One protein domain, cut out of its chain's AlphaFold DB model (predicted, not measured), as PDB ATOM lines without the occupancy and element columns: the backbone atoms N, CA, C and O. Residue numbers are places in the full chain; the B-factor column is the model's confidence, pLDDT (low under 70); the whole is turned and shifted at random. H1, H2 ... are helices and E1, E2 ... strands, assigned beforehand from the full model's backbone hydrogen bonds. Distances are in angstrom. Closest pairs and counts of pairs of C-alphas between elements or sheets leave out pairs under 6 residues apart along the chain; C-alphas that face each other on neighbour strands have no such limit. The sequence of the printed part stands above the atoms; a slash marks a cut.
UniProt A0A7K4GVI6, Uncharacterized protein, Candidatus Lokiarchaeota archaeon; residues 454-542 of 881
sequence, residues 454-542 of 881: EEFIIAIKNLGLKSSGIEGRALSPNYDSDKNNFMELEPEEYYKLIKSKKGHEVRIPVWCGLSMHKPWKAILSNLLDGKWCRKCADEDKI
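What this domain is: This is residues 454 to 542 of the 881 residues of an uncharacterized protein of Candidatus Lokiarchaeota archaeon (UniProt A0A7K4GVI6). An antiparallel hairpin, E1 and E2, makes the middle, with H1 along one side, H2 and H4 at opposite ends. The 89 printed residues hold four named helices and two strands. Mostly helix, it is compact, with radius of gyration of the C-alphas 12.6 A and spans of 40 by 30 by 20 A.

Where its parts are: Find C-alpha 454 at (-27.996, 3.038, 28.098); H1 runs from there 21.0 A to residue 468. After a long link come H2 at residues 491 to 498, E1 at 507 to 511, E2 at 520 to 523, H3 at 524 to 528 and H4 at 534 to 542, ending at (-9.727, -22.921, 27.202).

How they stand to each other: Between E1 and E2, N 508 and O 522 are within hydrogen-bond range, 2.9 A. H1 touches H4 with residues 467 to 468 alone, closest at C-alphas 468 and 536, 6.3 A. Every helix O i to N i+4 pair is within range except in H4, 3 of 5.

The domain as a whole: The printed part has no cut; 24 residues have pLDDT under 70.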
ATOM      1  N   GLU A 454     -27.694   4.062  27.094       75.44
ATOM      2  CA  GLU A 454     -27.996   3.038  28.098       75.44
ATOM      3  C   GLU A 454     -27.977   1.631  27.493       75.44
ATOM      4  O   GLU A 454     -27.396   0.707  28.058       75.44
ATOM      5  N   GLU A 455     -28.576   1.452  26.313       72.56
ATOM      6  CA  GLU A 455     -28.573   0.162  25.624       72.56
ATOM      7  C   GLU A 455     -27.167  -0.247  25.175       72.56
ATOM      8  O   GLU A 455     -26.839  -1.433  25.194       72.56
ATOM      9  N   PHE A 456     -26.336   0.722  24.789       81.88
ATOM     10  CA  PHE A 456     -24.936   0.506  24.459       81.88
ATOM     11  C   PHE A 456     -24.152   0.071  25.696       81.88
ATOM     12  O   PHE A 456     -23.515  -0.978  25.650       81.88
ATOM     13  N   ILE A 457     -24.262   0.788  26.817       84.81
ATOM     14  CA  ILE A 457     -23.607   0.409  28.077       84.81
ATOM     15  C   ILE A 457     -24.044  -0.993  28.525       84.81
ATOM     16  O   ILE A 457     -23.194  -1.835  28.817       84.81
ATOM     17  N   ILE A 458     -25.346  -1.299  28.489       78.75
ATOM     18  CA  ILE A 458     -25.872  -2.636  28.811       78.75
ATOM     19  C   ILE A 458     -25.290  -3.700  27.872       78.75
ATOM     20  O   ILE A 458     -24.909  -4.782  28.321       78.75
ATOM     21  N   ALA A 459     -25.199  -3.421  26.570       79.31
ATOM     22  CA  ALA A 459     -24.623  -4.357  25.609       79.31
ATOM     23  C   ALA A 459     -23.144  -4.646  25.905       79.31
ATOM     24  O   ALA A 459     -22.735  -5.803  25.864       79.31
ATOM     25  N   ILE A 460     -22.360  -3.623  26.247       86.62
ATOM     26  CA  ILE A 460     -20.937  -3.740  26.599       86.62
ATOM     27  C   ILE A 460     -20.745  -4.530  27.899       86.62
ATOM     28  O   ILE A 460     -19.926  -5.450  27.931       86.62
ATOM     29  N   LYS A 461     -21.549  -4.256  28.932       85.69
ATOM     30  CA  LYS A 461     -21.538  -5.029  30.183       85.69
ATOM     31  C   LYS A 461     -21.849  -6.502  29.941       85.69
ATOM     32  O   LYS A 461     -21.080  -7.372  30.350       85.69
ATOM     33  N   ASN A 462     -22.923  -6.776  29.200       78.94
ATOM     34  CA  ASN A 462     -23.358  -8.132  28.872       78.94
ATOM     35  C   ASN A 462     -22.352  -8.887  27.998       78.94
ATOM     36  O   ASN A 462     -22.200 -10.096  28.155       78.94
ATOM     37  N   LEU A 463     -21.667  -8.202  27.079       79.19
ATOM     38  CA  LEU A 463     -20.602  -8.805  26.279       79.19
ATOM     39  C   LEU A 463     -19.428  -9.246  27.157       79.19
ATOM     40  O   LEU A 463     -18.961 -10.371  27.003       79.19
ATOM     41  N   GLY A 464     -19.010  -8.413  28.115       77.44
ATOM     42  CA  GLY A 464     -18.012  -8.802  29.113       77.44
ATOM     43  C   GLY A 464     -18.461  -9.998  29.955       77.44
ATOM     44  O   GLY A 464     -17.756 -11.002  30.005       77.44
ATOM     45  N   LEU A 465     -19.665  -9.948  30.537       70.75
ATOM     46  CA  LEU A 465     -20.202 -11.048  31.351       70.75
ATOM     47  C   LEU A 465     -20.266 -12.362  30.567       70.75
ATOM     48  O   LEU A 465     -19.904 -13.415  31.084       70.75
ATOM     49  N   LYS A 466     -20.688 -12.298  29.302       70.69
ATOM     50  CA  LYS A 466     -20.784 -13.468  28.429       70.69
ATOM     51  C   LYS A 466     -19.418 -14.052  28.061       70.69
ATOM     52  O   LYS A 466     -19.323 -15.265  27.918       70.69
ATOM     53  N   SER A 467     -18.408 -13.213  27.847       67.62
ATOM     54  CA  SER A 467     -17.094 -13.649  27.354       67.62
ATOM     55  C   SER A 467     -16.075 -13.946  28.451       67.62
ATOM     56  O   SER A 467     -15.217 -14.791  28.255       67.62
ATOM     57  N   SER A 468     -16.120 -13.251  29.585       64.69
ATOM     58  CA  SER A 468     -15.115 -13.383  30.649       64.69
ATOM     59  C   SER A 468     -15.709 -13.442  32.057       64.69
ATOM     60  O   SER A 468     -14.956 -13.463  33.024       64.69
ATOM     61  N   GLY A 469     -17.040 -13.445  32.205       64.75
ATOM     62  CA  GLY A 469     -17.705 -13.462  33.516       64.75
ATOM     63  C   GLY A 469     -17.576 -12.160  34.316       64.75
ATOM     64  O   GLY A 469     -18.012 -12.108  35.461       64.75
ATOM     65  N   ILE A 470     -17.006 -11.107  33.724       74.94
ATOM     66  CA  ILE A 470     -16.776  -9.791  34.339       74.94
ATOM     67  C   ILE A 470     -17.425  -8.729  33.459       74.94
ATOM     68  O   ILE A 470     -17.328  -8.801  32.236       74.94
ATOM     69  N   GLU A 471     -18.079  -7.734  34.059       80.50
ATOM     70  CA  GLU A 471     -18.696  -6.648  33.297       80.50
ATOM     71  C   GLU A 471     -17.671  -5.887  32.444       80.50
ATOM     72  O   GLU A 471     -16.670  -5.360  32.935       80.50
ATOM     73  N   GLY A 472     -17.962  -5.790  31.145       84.50
ATOM     74  CA  GLY A 472     -17.231  -4.917  30.238       84.50
ATOM     75  C   GLY A 472     -17.530  -3.446  30.519       84.50
ATOM     76  O   GLY A 472     -18.644  -3.098  30.910       84.50
ATOM     77  N   ARG A 473     -16.557  -2.571  30.261       90.25
ATOM     78  CA  ARG A 473     -16.675  -1.119  30.453       90.25
ATOM     79  C   ARG A 473     -16.468  -0.364  29.145       90.25
ATOM     80  O   ARG A 473     -15.585  -0.712  28.361       90.25
ATOM     81  N   ALA A 474     -17.268   0.674  28.913       90.38
ATOM     82  CA  ALA A 474     -17.025   1.662  27.865       90.38
ATOM     83  C   ALA A 474     -16.346   2.875  28.501       90.38
ATOM     84  O   ALA A 474     -16.773   3.315  29.565       90.38
ATOM     85  N   LEU A 475     -15.288   3.386  27.876       90.75
ATOM     86  CA  LEU A 475     -14.449   4.434  28.461       90.75
ATOM     87  C   LEU A 475     -14.548   5.737  27.663       90.75
ATOM     88  O   LEU A 475     -14.751   5.701  26.443       90.75
ATOM     89  N   SER A 476     -14.350   6.867  28.344       86.50
ATOM     90  CA  SER A 476     -14.256   8.187  27.710       86.50
ATOM     91  C   SER A 476     -13.166   8.190  26.624       86.50
ATOM     92  O   SER A 476     -12.113   7.575  26.806       86.50
ATOM     93  N   PRO A 477     -13.346   8.886  25.483       80.50
ATOM     94  CA  PRO A 477     -12.318   9.059  24.450       80.50
ATOM     95  C   PRO A 477     -11.004   9.660  24.944       80.50
ATOM     96  O   PRO A 477      -9.974   9.420  24.310       80.50
ATOM     97  N   ASN A 478     -11.060  10.411  26.044       72.75
ATOM     98  CA  ASN A 478      -9.930  11.095  26.663       72.75
ATOM     99  C   ASN A 478      -9.272  10.255  27.770       72.75
ATOM    100  O   ASN A 478      -8.558  10.803  28.606       72.75
ATOM    101  N   TYR A 479      -9.517   8.940  27.798       70.19
ATOM    102  CA  TYR A 479      -8.863   8.055  28.756       70.19
ATOM    103  C   TYR A 479      -7.337   8.093  28.594       70.19
ATOM    104  O   TYR A 479      -6.802   7.964  27.490       70.19
ATOM    105  N   ASP A 480      -6.649   8.257  29.720       62.62
ATOM    106  CA  ASP A 480      -5.198   8.151  29.814       62.62
ATOM    107  C   ASP A 480      -4.835   6.661  29.911       62.62
ATOM    108  O   ASP A 480      -5.301   5.958  30.809       62.62
ATOM    109  N   SER A 481      -4.059   6.144  28.953       58.25
ATOM    110  CA  SER A 481      -3.637   4.738  28.960       58.25
ATOM    111  C   SER A 481      -2.595   4.427  30.033       58.25
ATOM    112  O   SER A 481      -2.378   3.249  30.325       58.25
ATOM    113  N   ASP A 482      -1.972   5.464  30.597       56.09
ATOM    114  CA  ASP A 482      -0.829   5.356  31.503       56.09
ATOM    115  C   ASP A 482      -1.227   5.577  32.972       56.09
ATOM    116  O   ASP A 482      -0.447   5.292  33.882       56.09
ATOM    117  N   LYS A 483      -2.474   5.996  33.236       54.47
ATOM    118  CA  LYS A 483      -3.051   6.100  34.584       54.47
ATOM    119  C   LYS A 483      -4.107   5.016  34.789       54.47
ATOM    120  O   LYS A 483      -5.074   4.934  34.043       54.47
ATOM    121  N   ASN A 484      -3.980   4.232  35.862       53.75
ATOM    122  CA  ASN A 484      -4.929   3.178  36.277       53.75
ATOM    123  C   ASN A 484      -6.341   3.690  36.662       53.75
ATOM    124  O   ASN A 484      -7.106   2.966  37.296       53.75
ATOM    125  N   ASN A 485      -6.695   4.929  36.315       61.56
ATOM    126  CA  ASN A 485      -7.979   5.538  36.620       61.56
ATOM    127  C   ASN A 485      -8.724   5.841  35.313       61.56
ATOM    128  O   ASN A 485      -8.550   6.897  34.706       61.56
ATOM    129  N   PHE A 486      -9.506   4.866  34.849       72.88
ATOM    130  CA  PHE A 486     -10.253   4.970  33.599       72.88
ATOM    131  C   PHE A 486     -11.615   5.618  33.846       72.88
ATOM    132  O   PHE A 486     -12.436   5.077  34.587       72.88
ATOM    133  N   MET A 487     -11.869   6.753  33.198       80.06
ATOM    134  CA  MET A 487     -13.180   7.401  33.233       80.06
ATOM    135  C   MET A 487     -14.166   6.658  32.326       80.06
ATOM    136  O   MET A 487     -13.827   6.301  31.191       80.06
ATOM    137  N   GLU A 488     -15.377   6.416  32.827       84.19
ATOM    138  CA  GLU A 488     -16.446   5.799  32.040       84.19
ATOM    139  C   GLU A 488     -16.935   6.758  30.946       84.19
ATOM    140  O   GLU A 488     -16.750   7.970  31.019       84.19
ATOM    141  N   LEU A 489     -17.461   6.186  29.865       88.44
ATOM    142  CA  LEU A 489     -17.972   6.954  28.736       88.44
ATOM    143  C   LEU A 489     -19.253   7.683  29.142       88.44
ATOM    144  O   LEU A 489     -20.191   7.017  29.563       88.44
ATOM    145  N   GLU A 490     -19.333   8.991  28.910       85.81
ATOM    146  CA  GLU A 490     -20.543   9.771  29.200       85.81
ATOM    147  C   GLU A 490     -21.507   9.858  27.993       85.81
ATOM    148  O   GLU A 490     -21.076   9.720  26.834       85.81
ATOM    149  N   PRO A 491     -22.815  10.110  28.213       78.19
ATOM    150  CA  PRO A 491     -23.812  10.210  27.146       78.19
ATOM    151  C   PRO A 491     -23.438  11.217  26.050       78.19
ATOM    152  O   PRO A 491     -23.542  10.916  24.856       78.19
ATOM    153  N   GLU A 492     -22.963  12.407  26.424       78.88
ATOM    154  CA  GLU A 492     -22.579  13.471  25.490       78.88
ATOM    155  C   GLU A 492     -21.396  13.044  24.614       78.88
ATOM    156  O   GLU A 492     -21.384  13.293  23.402       78.88
ATOM    157  N   GLU A 493     -20.415  12.362  25.210       82.69
ATOM    158  CA  GLU A 493     -19.238  11.840  24.518       82.69
ATOM    159  C   GLU A 493     -19.626  10.736  23.534       82.69
ATOM    160  O   GLU A 493     -19.207  10.756  22.372       82.69
ATOM    161  N   TYR A 494     -20.488   9.811  23.966       79.81
ATOM    162  CA  TYR A 494     -21.035   8.757  23.120       79.81
ATOM    163  C   TYR A 494     -21.749   9.330  21.893       79.81
ATOM    164  O   TYR A 494     -21.432   8.955  20.760       79.81
ATOM    165  N   TYR A 495     -22.663  10.288  22.084       76.00
ATOM    166  CA  TYR A 495     -23.399  10.896  20.974       76.00
ATOM    167  C   TYR A 495     -22.496  11.719  20.048       76.00
ATOM    168  O   TYR A 495     -22.710  11.726  18.832       76.00
ATOM    169  N   LYS A 496     -21.442  12.350  20.582       79.56
ATOM    170  CA  LYS A 496     -20.432  13.058  19.784       79.56
ATOM    171  C   LYS A 496     -19.631  12.104  18.890       79.56
ATOM    172  O   LYS A 496     -19.394  12.439  17.729       79.56
ATOM    173  N   LEU A 497     -19.271  10.912  19.377       75.25
ATOM    174  CA  LEU A 497     -18.535   9.899  18.603       75.25
ATOM    175  C   LEU A 497     -19.320   9.366  17.394       75.25
ATOM    176  O   LEU A 497     -18.714   8.997  16.385       75.25
ATOM    177  N   ILE A 498     -20.651   9.307  17.488       68.69
ATOM    178  CA  ILE A 498     -21.510   8.667  16.478       68.69
ATOM    179  C   ILE A 498     -22.211   9.648  15.523       68.69
ATOM    180  O   ILE A 498     -22.764   9.217  14.514       68.69
ATOM    181  N   LYS A 499     -22.139  10.961  15.789       62.88
ATOM    182  CA  LYS A 499     -22.865  12.038  15.083       62.88
ATOM    183  C   LYS A 499     -22.628  12.120  13.564       62.88
ATOM    184  O   LYS A 499     -23.511  12.581  12.848       62.88
ATOM    185  N   SER A 500     -21.462  11.710  13.059       54.56
ATOM    186  CA  SER A 500     -21.052  11.948  11.659       54.56
ATOM    187  C   SER A 500     -20.548  10.717  10.903       54.56
ATOM    188  O   SER A 500     -20.151  10.834   9.747       54.56
ATOM    189  N   LYS A 501     -20.551   9.537  11.532       57.38
ATOM    190  CA  LYS A 501     -19.845   8.352  11.025       57.38
ATOM    191  C   LYS A 501     -20.784   7.164  10.858       57.38
ATOM    192  O   LYS A 501     -21.552   6.828  11.762       57.38
ATOM    193  N   LYS A 502     -20.711   6.474   9.714       55.59
ATOM    194  CA  LYS A 502     -21.421   5.195   9.534       55.59
ATOM    195  C   LYS A 502     -20.751   4.182  10.436       55.59
ATOM    196  O   LYS A 502     -19.538   4.133  10.522       55.59
ATOM    197  N   GLY A 503     -21.500   3.344  11.138       57.47
ATOM    198  CA  GLY A 503     -20.917   2.722  12.323       57.47
ATOM    199  C   GLY A 503     -19.783   1.678  12.135       57.47
ATOM    200  O   GLY A 503     -19.286   1.159  13.131       57.47
ATOM    201  N   HIS A 504     -19.341   1.358  10.915       57.59
ATOM    202  CA  HIS A 504     -18.039   0.698  10.692       57.59
ATOM    203  C   HIS A 504     -16.840   1.664  10.839       57.59
ATOM    204  O   HIS A 504     -15.720   1.225  11.076       57.59
ATOM    205  N   GLU A 505     -17.084   2.972  10.770       65.19
ATOM    206  CA  GLU A 505     -16.134   4.076  10.969       65.19
ATOM    207  C   GLU A 505     -16.108   4.573  12.430       65.19
ATOM    208  O   GLU A 505     -15.192   5.294  12.832       65.19
ATOM    209  N   VAL A 506     -17.103   4.194  13.243       77.38
ATOM    210  CA  VAL A 506     -17.197   4.561  14.665       77.38
ATOM    211  C   VAL A 506     -16.325   3.623  15.497       77.38
ATOM    212  O   VAL A 506     -16.596   2.420  15.571       77.38
ATOM    213  N   ARG A 507     -15.311   4.184  16.165       84.56
ATOM    214  CA  ARG A 507     -14.466   3.480  17.136       84.56
ATOM    215  C   ARG A 507     -14.728   4.000  18.542       84.56
ATOM    216  O   ARG A 507     -14.634   5.204  18.759       84.56
ATOM    217  N   ILE A 508     -15.013   3.095  19.474       86.69
ATOM    218  CA  ILE A 508     -15.311   3.417  20.873       86.69
ATOM    219  C   ILE A 508     -14.271   2.735  21.770       86.69
ATOM    220  O   ILE A 508     -13.992   1.549  21.556       86.69
ATOM    221  N   PRO A 509     -13.663   3.451  22.731       90.31
ATOM    222  CA  PRO A 509     -12.822   2.843  23.752       90.31
ATOM    223  C   PRO A 509     -13.629   1.917  24.661       90.31
ATOM    224  O   PRO A 509     -14.657   2.305  25.214       90.31
ATOM    225  N   VAL A 510     -13.162   0.686  24.813       90.56
ATOM    226  CA  VAL A 510     -13.784  -0.325  25.669       90.56
ATOM    227  C   VAL A 510     -12.714  -1.122  26.403       90.56
ATOM    228  O   VAL A 510     -11.562  -1.200  25.973       90.56
ATOM    229  N   TRP A 511     -13.107  -1.742  27.505       88.69
ATOM    230  CA  TRP A 511     -12.259  -2.595  28.320       88.69
ATOM    231  C   TRP A 511     -13.054  -3.806  28.811       88.69
ATOM    232  O   TRP A 511     -14.239  -3.701  29.116       88.69
ATOM    233  N   CYS A 512     -12.420  -4.974  28.877       83.75
ATOM    234  CA  CYS A 512     -13.072  -6.211  29.315       83.75
ATOM    235  C   CYS A 512     -13.176  -6.342  30.842       83.75
ATOM    236  O   CYS A 512     -13.740  -7.324  31.308       83.75
ATOM    237  N   GLY A 513     -12.622  -5.394  31.606       75.50
ATOM    238  CA  GLY A 513     -12.673  -5.391  33.070       75.50
ATOM    239  C   GLY A 513     -11.598  -6.243  33.756       75.50
ATOM    240  O   GLY A 513     -11.474  -6.187  34.975       75.50
ATOM    241  N   LEU A 514     -10.792  -6.999  33.001       73.75
ATOM    242  CA  LEU A 514      -9.652  -7.751  33.536       73.75
ATOM    243  C   LEU A 514      -8.431  -6.839  33.693       73.75
ATOM    244  O   LEU A 514      -7.965  -6.256  32.714       73.75
ATOM    245  N   SER A 515      -7.870  -6.775  34.904       72.50
ATOM    246  CA  SER A 515      -6.704  -5.939  35.250       72.50
ATOM    247  C   SER A 515      -5.470  -6.201  34.376       72.50
ATOM    248  O   SER A 515      -4.714  -5.283  34.078       72.50
ATOM    249  N   MET A 516      -5.293  -7.436  33.899       68.69
ATOM    250  CA  MET A 516      -4.171  -7.846  33.039       68.69
ATOM    251  C   MET A 516      -4.379  -7.509  31.549       68.69
ATOM    252  O   MET A 516      -3.490  -7.706  30.710       68.69
ATOM    253  N   HIS A 517      -5.576  -7.057  31.168       79.19
ATOM    254  CA  HIS A 517      -5.928  -6.721  29.790       79.19
ATOM    255  C   HIS A 517      -6.004  -5.200  29.653       79.19
ATOM    256  O   HIS A 517      -6.639  -4.533  30.458       79.19
ATOM    257  N   LYS A 518      -5.374  -4.631  28.620       82.62
ATOM    258  CA  LYS A 518      -5.428  -3.183  28.373       82.62
ATOM    259  C   LYS A 518      -6.719  -2.803  27.623       82.62
ATOM    260  O   LYS A 518      -7.177  -3.606  26.800       82.62
ATOM    261  N   PRO A 519      -7.294  -1.606  27.853       86.31
ATOM    262  CA  PRO A 519      -8.388  -1.083  27.037       86.31
ATOM    263  C   PRO A 519      -8.015  -0.992  25.554       86.31
ATOM    264  O   PRO A 519      -6.842  -0.869  25.196       86.31
ATOM    265  N   TRP A 520      -9.010  -1.037  24.669       88.06
ATOM    266  CA  TRP A 520      -8.790  -0.919  23.229       88.06
ATOM    267  C   TRP A 520      -9.904  -0.133  22.535       88.06
ATOM    268  O   TRP A 520     -11.030  -0.035  23.016       88.06
ATOM    269  N   LYS A 521      -9.600   0.426  21.357       88.06
ATOM    270  CA  LYS A 521     -10.592   1.100  20.506       88.06
ATOM    271  C   LYS A 521     -11.258   0.078  19.586       88.06
ATOM    272  O   LYS A 521     -10.646  -0.397  18.629       88.06
ATOM    273  N   ALA A 522     -12.515  -0.253  19.856       85.31
ATOM    274  CA  ALA A 522     -13.277  -1.238  19.101       85.31
ATOM    275  C   ALA A 522     -14.205  -0.584  18.074       85.31
ATOM    276  O   ALA A 522     -14.771   0.479  18.319       85.31
ATOM    277  N   ILE A 523     -14.406  -1.238  16.928       84.44
ATOM    278  CA  ILE A 523     -15.400  -0.799  15.939       84.44
ATOM    279  C   ILE A 523     -16.796  -1.132  16.466       84.44
ATOM    280  O   ILE A 523     -17.077  -2.293  16.768       84.44
ATOM    281  N   LEU A 524     -17.688  -0.141  16.501       78.75
ATOM    282  CA  LEU A 524     -19.026  -0.294  17.069       78.75
ATOM    283  C   LEU A 524     -19.827  -1.432  16.408       78.75
ATOM    284  O   LEU A 524     -20.531  -2.140  17.112       78.75
ATOM    285  N   SER A 525     -19.718  -1.682  15.093       72.25
ATOM    286  CA  SER A 525     -20.437  -2.824  14.478       72.25
ATOM    287  C   SER A 525     -19.922  -4.162  14.979       72.25
ATOM    288  O   SER A 525     -20.720  -5.043  15.252       72.25
ATOM    289  N   ASN A 526     -18.605  -4.301  15.140       78.06
ATOM    290  CA  ASN A 526     -18.007  -5.556  15.583       78.06
ATOM    291  C   ASN A 526     -18.440  -5.905  17.012       78.06
ATOM    292  O   ASN A 526     -18.727  -7.066  17.278       78.06
ATOM    293  N   LEU A 527     -18.532  -4.907  17.898       80.06
ATOM    294  CA  LEU A 527     -19.052  -5.092  19.255       80.06
ATOM    295  C   LEU A 527     -20.504  -5.586  19.229       80.06
ATOM    296  O   LEU A 527     -20.844  -6.553  19.903       80.06
ATOM    297  N   LEU A 528     -21.346  -4.967  18.397       71.38
ATOM    298  CA  LEU A 528     -22.750  -5.363  18.239       71.38
ATOM    299  C   LEU A 528     -22.916  -6.753  17.610       71.38
ATOM    300  O   LEU A 528     -23.853  -7.465  17.961       71.38
ATOM    301  N   ASP A 529     -21.995  -7.151  16.734       70.81
ATOM    302  CA  ASP A 529     -21.937  -8.490  16.136       70.81
ATOM    303  C   ASP A 529     -21.360  -9.543  17.106       70.81
ATOM    304  O   ASP A 529     -21.168 -10.703  16.736       70.81
ATOM    305  N   GLY A 530     -21.076  -9.160  18.357       73.06
ATOM    306  CA  GLY A 530     -20.620 -10.062  19.410       73.06
ATOM    307  C   GLY A 530     -19.114 -10.310  19.440       73.06
ATOM    308  O   GLY A 530     -18.661 -11.172  20.192       73.06
ATOM    309  N   LYS A 531     -18.319  -9.581  18.647       82.00
ATOM    310  CA  LYS A 531     -16.855  -9.672  18.711       82.00
ATOM    311  C   LYS A 531     -16.360  -8.900  19.928       82.00
ATOM    312  O   LYS A 531     -16.589  -7.696  20.039       82.00
ATOM    313  N   TRP A 532     -15.647  -9.597  20.804       88.50
ATOM    314  CA  TRP A 532     -15.174  -9.055  22.073       88.50
ATOM    315  C   TRP A 532     -13.643  -9.048  22.185       88.50
ATOM    316  O   TRP A 532     -12.939  -9.200  21.183       88.50
ATOM    317  N   CYS A 533     -13.129  -8.811  23.397       84.25
ATOM    318  CA  CYS A 533     -11.710  -8.793  23.724       84.25
ATOM    319  C   CYS A 533     -10.997 -10.011  23.135       84.25
ATOM    320  O   CYS A 533     -11.327 -11.158  23.432       84.25
ATOM    321  N   ARG A 534      -9.982  -9.744  22.311       75.31
ATOM    322  CA  ARG A 534      -9.196 -10.786  21.648       75.31
ATOM    323  C   ARG A 534      -8.472 -11.684  22.652       75.31
ATOM    324  O   ARG A 534      -8.453 -12.888  22.446       75.31
ATOM    325  N   LYS A 535      -7.939 -11.108  23.738       73.88
ATOM    326  CA  LYS A 535      -7.281 -11.875  24.805       73.88
ATOM    327  C   LYS A 535      -8.273 -12.814  25.506       73.88
ATOM    328  O   LYS A 535      -7.978 -13.996  25.612       73.88
ATOM    329  N   CYS A 536      -9.481 -12.342  25.839       70.88
ATOM    330  CA  CYS A 536     -10.542 -13.199  26.392       70.88
ATOM    331  C   CYS A 536     -10.998 -14.279  25.401       70.88
ATOM    332  O   CYS A 536     -11.199 -15.417  25.786       70.88
ATOM    333  N   ALA A 537     -11.132 -13.965  24.109       62.34
ATOM    334  CA  ALA A 537     -11.519 -14.949  23.093       62.34
ATOM    335  C   ALA A 537     -10.428 -16.010  22.836       62.34
ATOM    336  O   ALA A 537     -10.715 -17.131  22.405       62.34
ATOM    337  N   ASP A 538      -9.164 -15.656  23.070       58.66
ATOM    338  CA  ASP A 538      -8.055 -16.601  23.077       58.66
ATOM    339  C   ASP A 538      -8.062 -17.457  24.360       58.66
ATOM    340  O   ASP A 538      -7.800 -18.657  24.268       58.66
ATOM    341  N   GLU A 539      -8.483 -16.901  25.502       54.34
ATOM    342  CA  GLU A 539      -8.762 -17.628  26.754       54.34
ATOM    343  C   GLU A 539     -10.026 -18.519  26.656       54.34
ATOM    344  O   GLU A 539     -10.032 -19.623  27.179       54.34
ATOM    345  N   ASP A 540     -11.059 -18.166  25.887       46.84
ATOM    346  CA  ASP A 540     -12.227 -19.025  25.599       46.84
ATOM    347  C   ASP A 540     -11.851 -20.282  24.789       46.84
ATOM    348  O   ASP A 540     -12.546 -21.296  24.798       46.84
ATOM    349  N   LYS A 541     -10.694 -20.321  24.119       49.22
ATOM    350  CA  LYS A 541     -10.189 -21.596  23.565       49.22
ATOM    351  C   LYS A 541      -9.857 -22.611  24.677       49.22
ATOM    352  O   LYS A 541      -9.702 -23.792  24.365       49.22
ATOM    353  N   ILE A 542      -9.847 -22.170  25.942       53.06
ATOM    354  CA  ILE A 542      -9.727 -22.921  27.202       53.06
ATOM    355  C   ILE A 542     -11.119 -23.374  27.740       53.06
ATOM    356  O   ILE A 542     -11.211 -23.906  28.839       53.06
TER     357      ILE A 542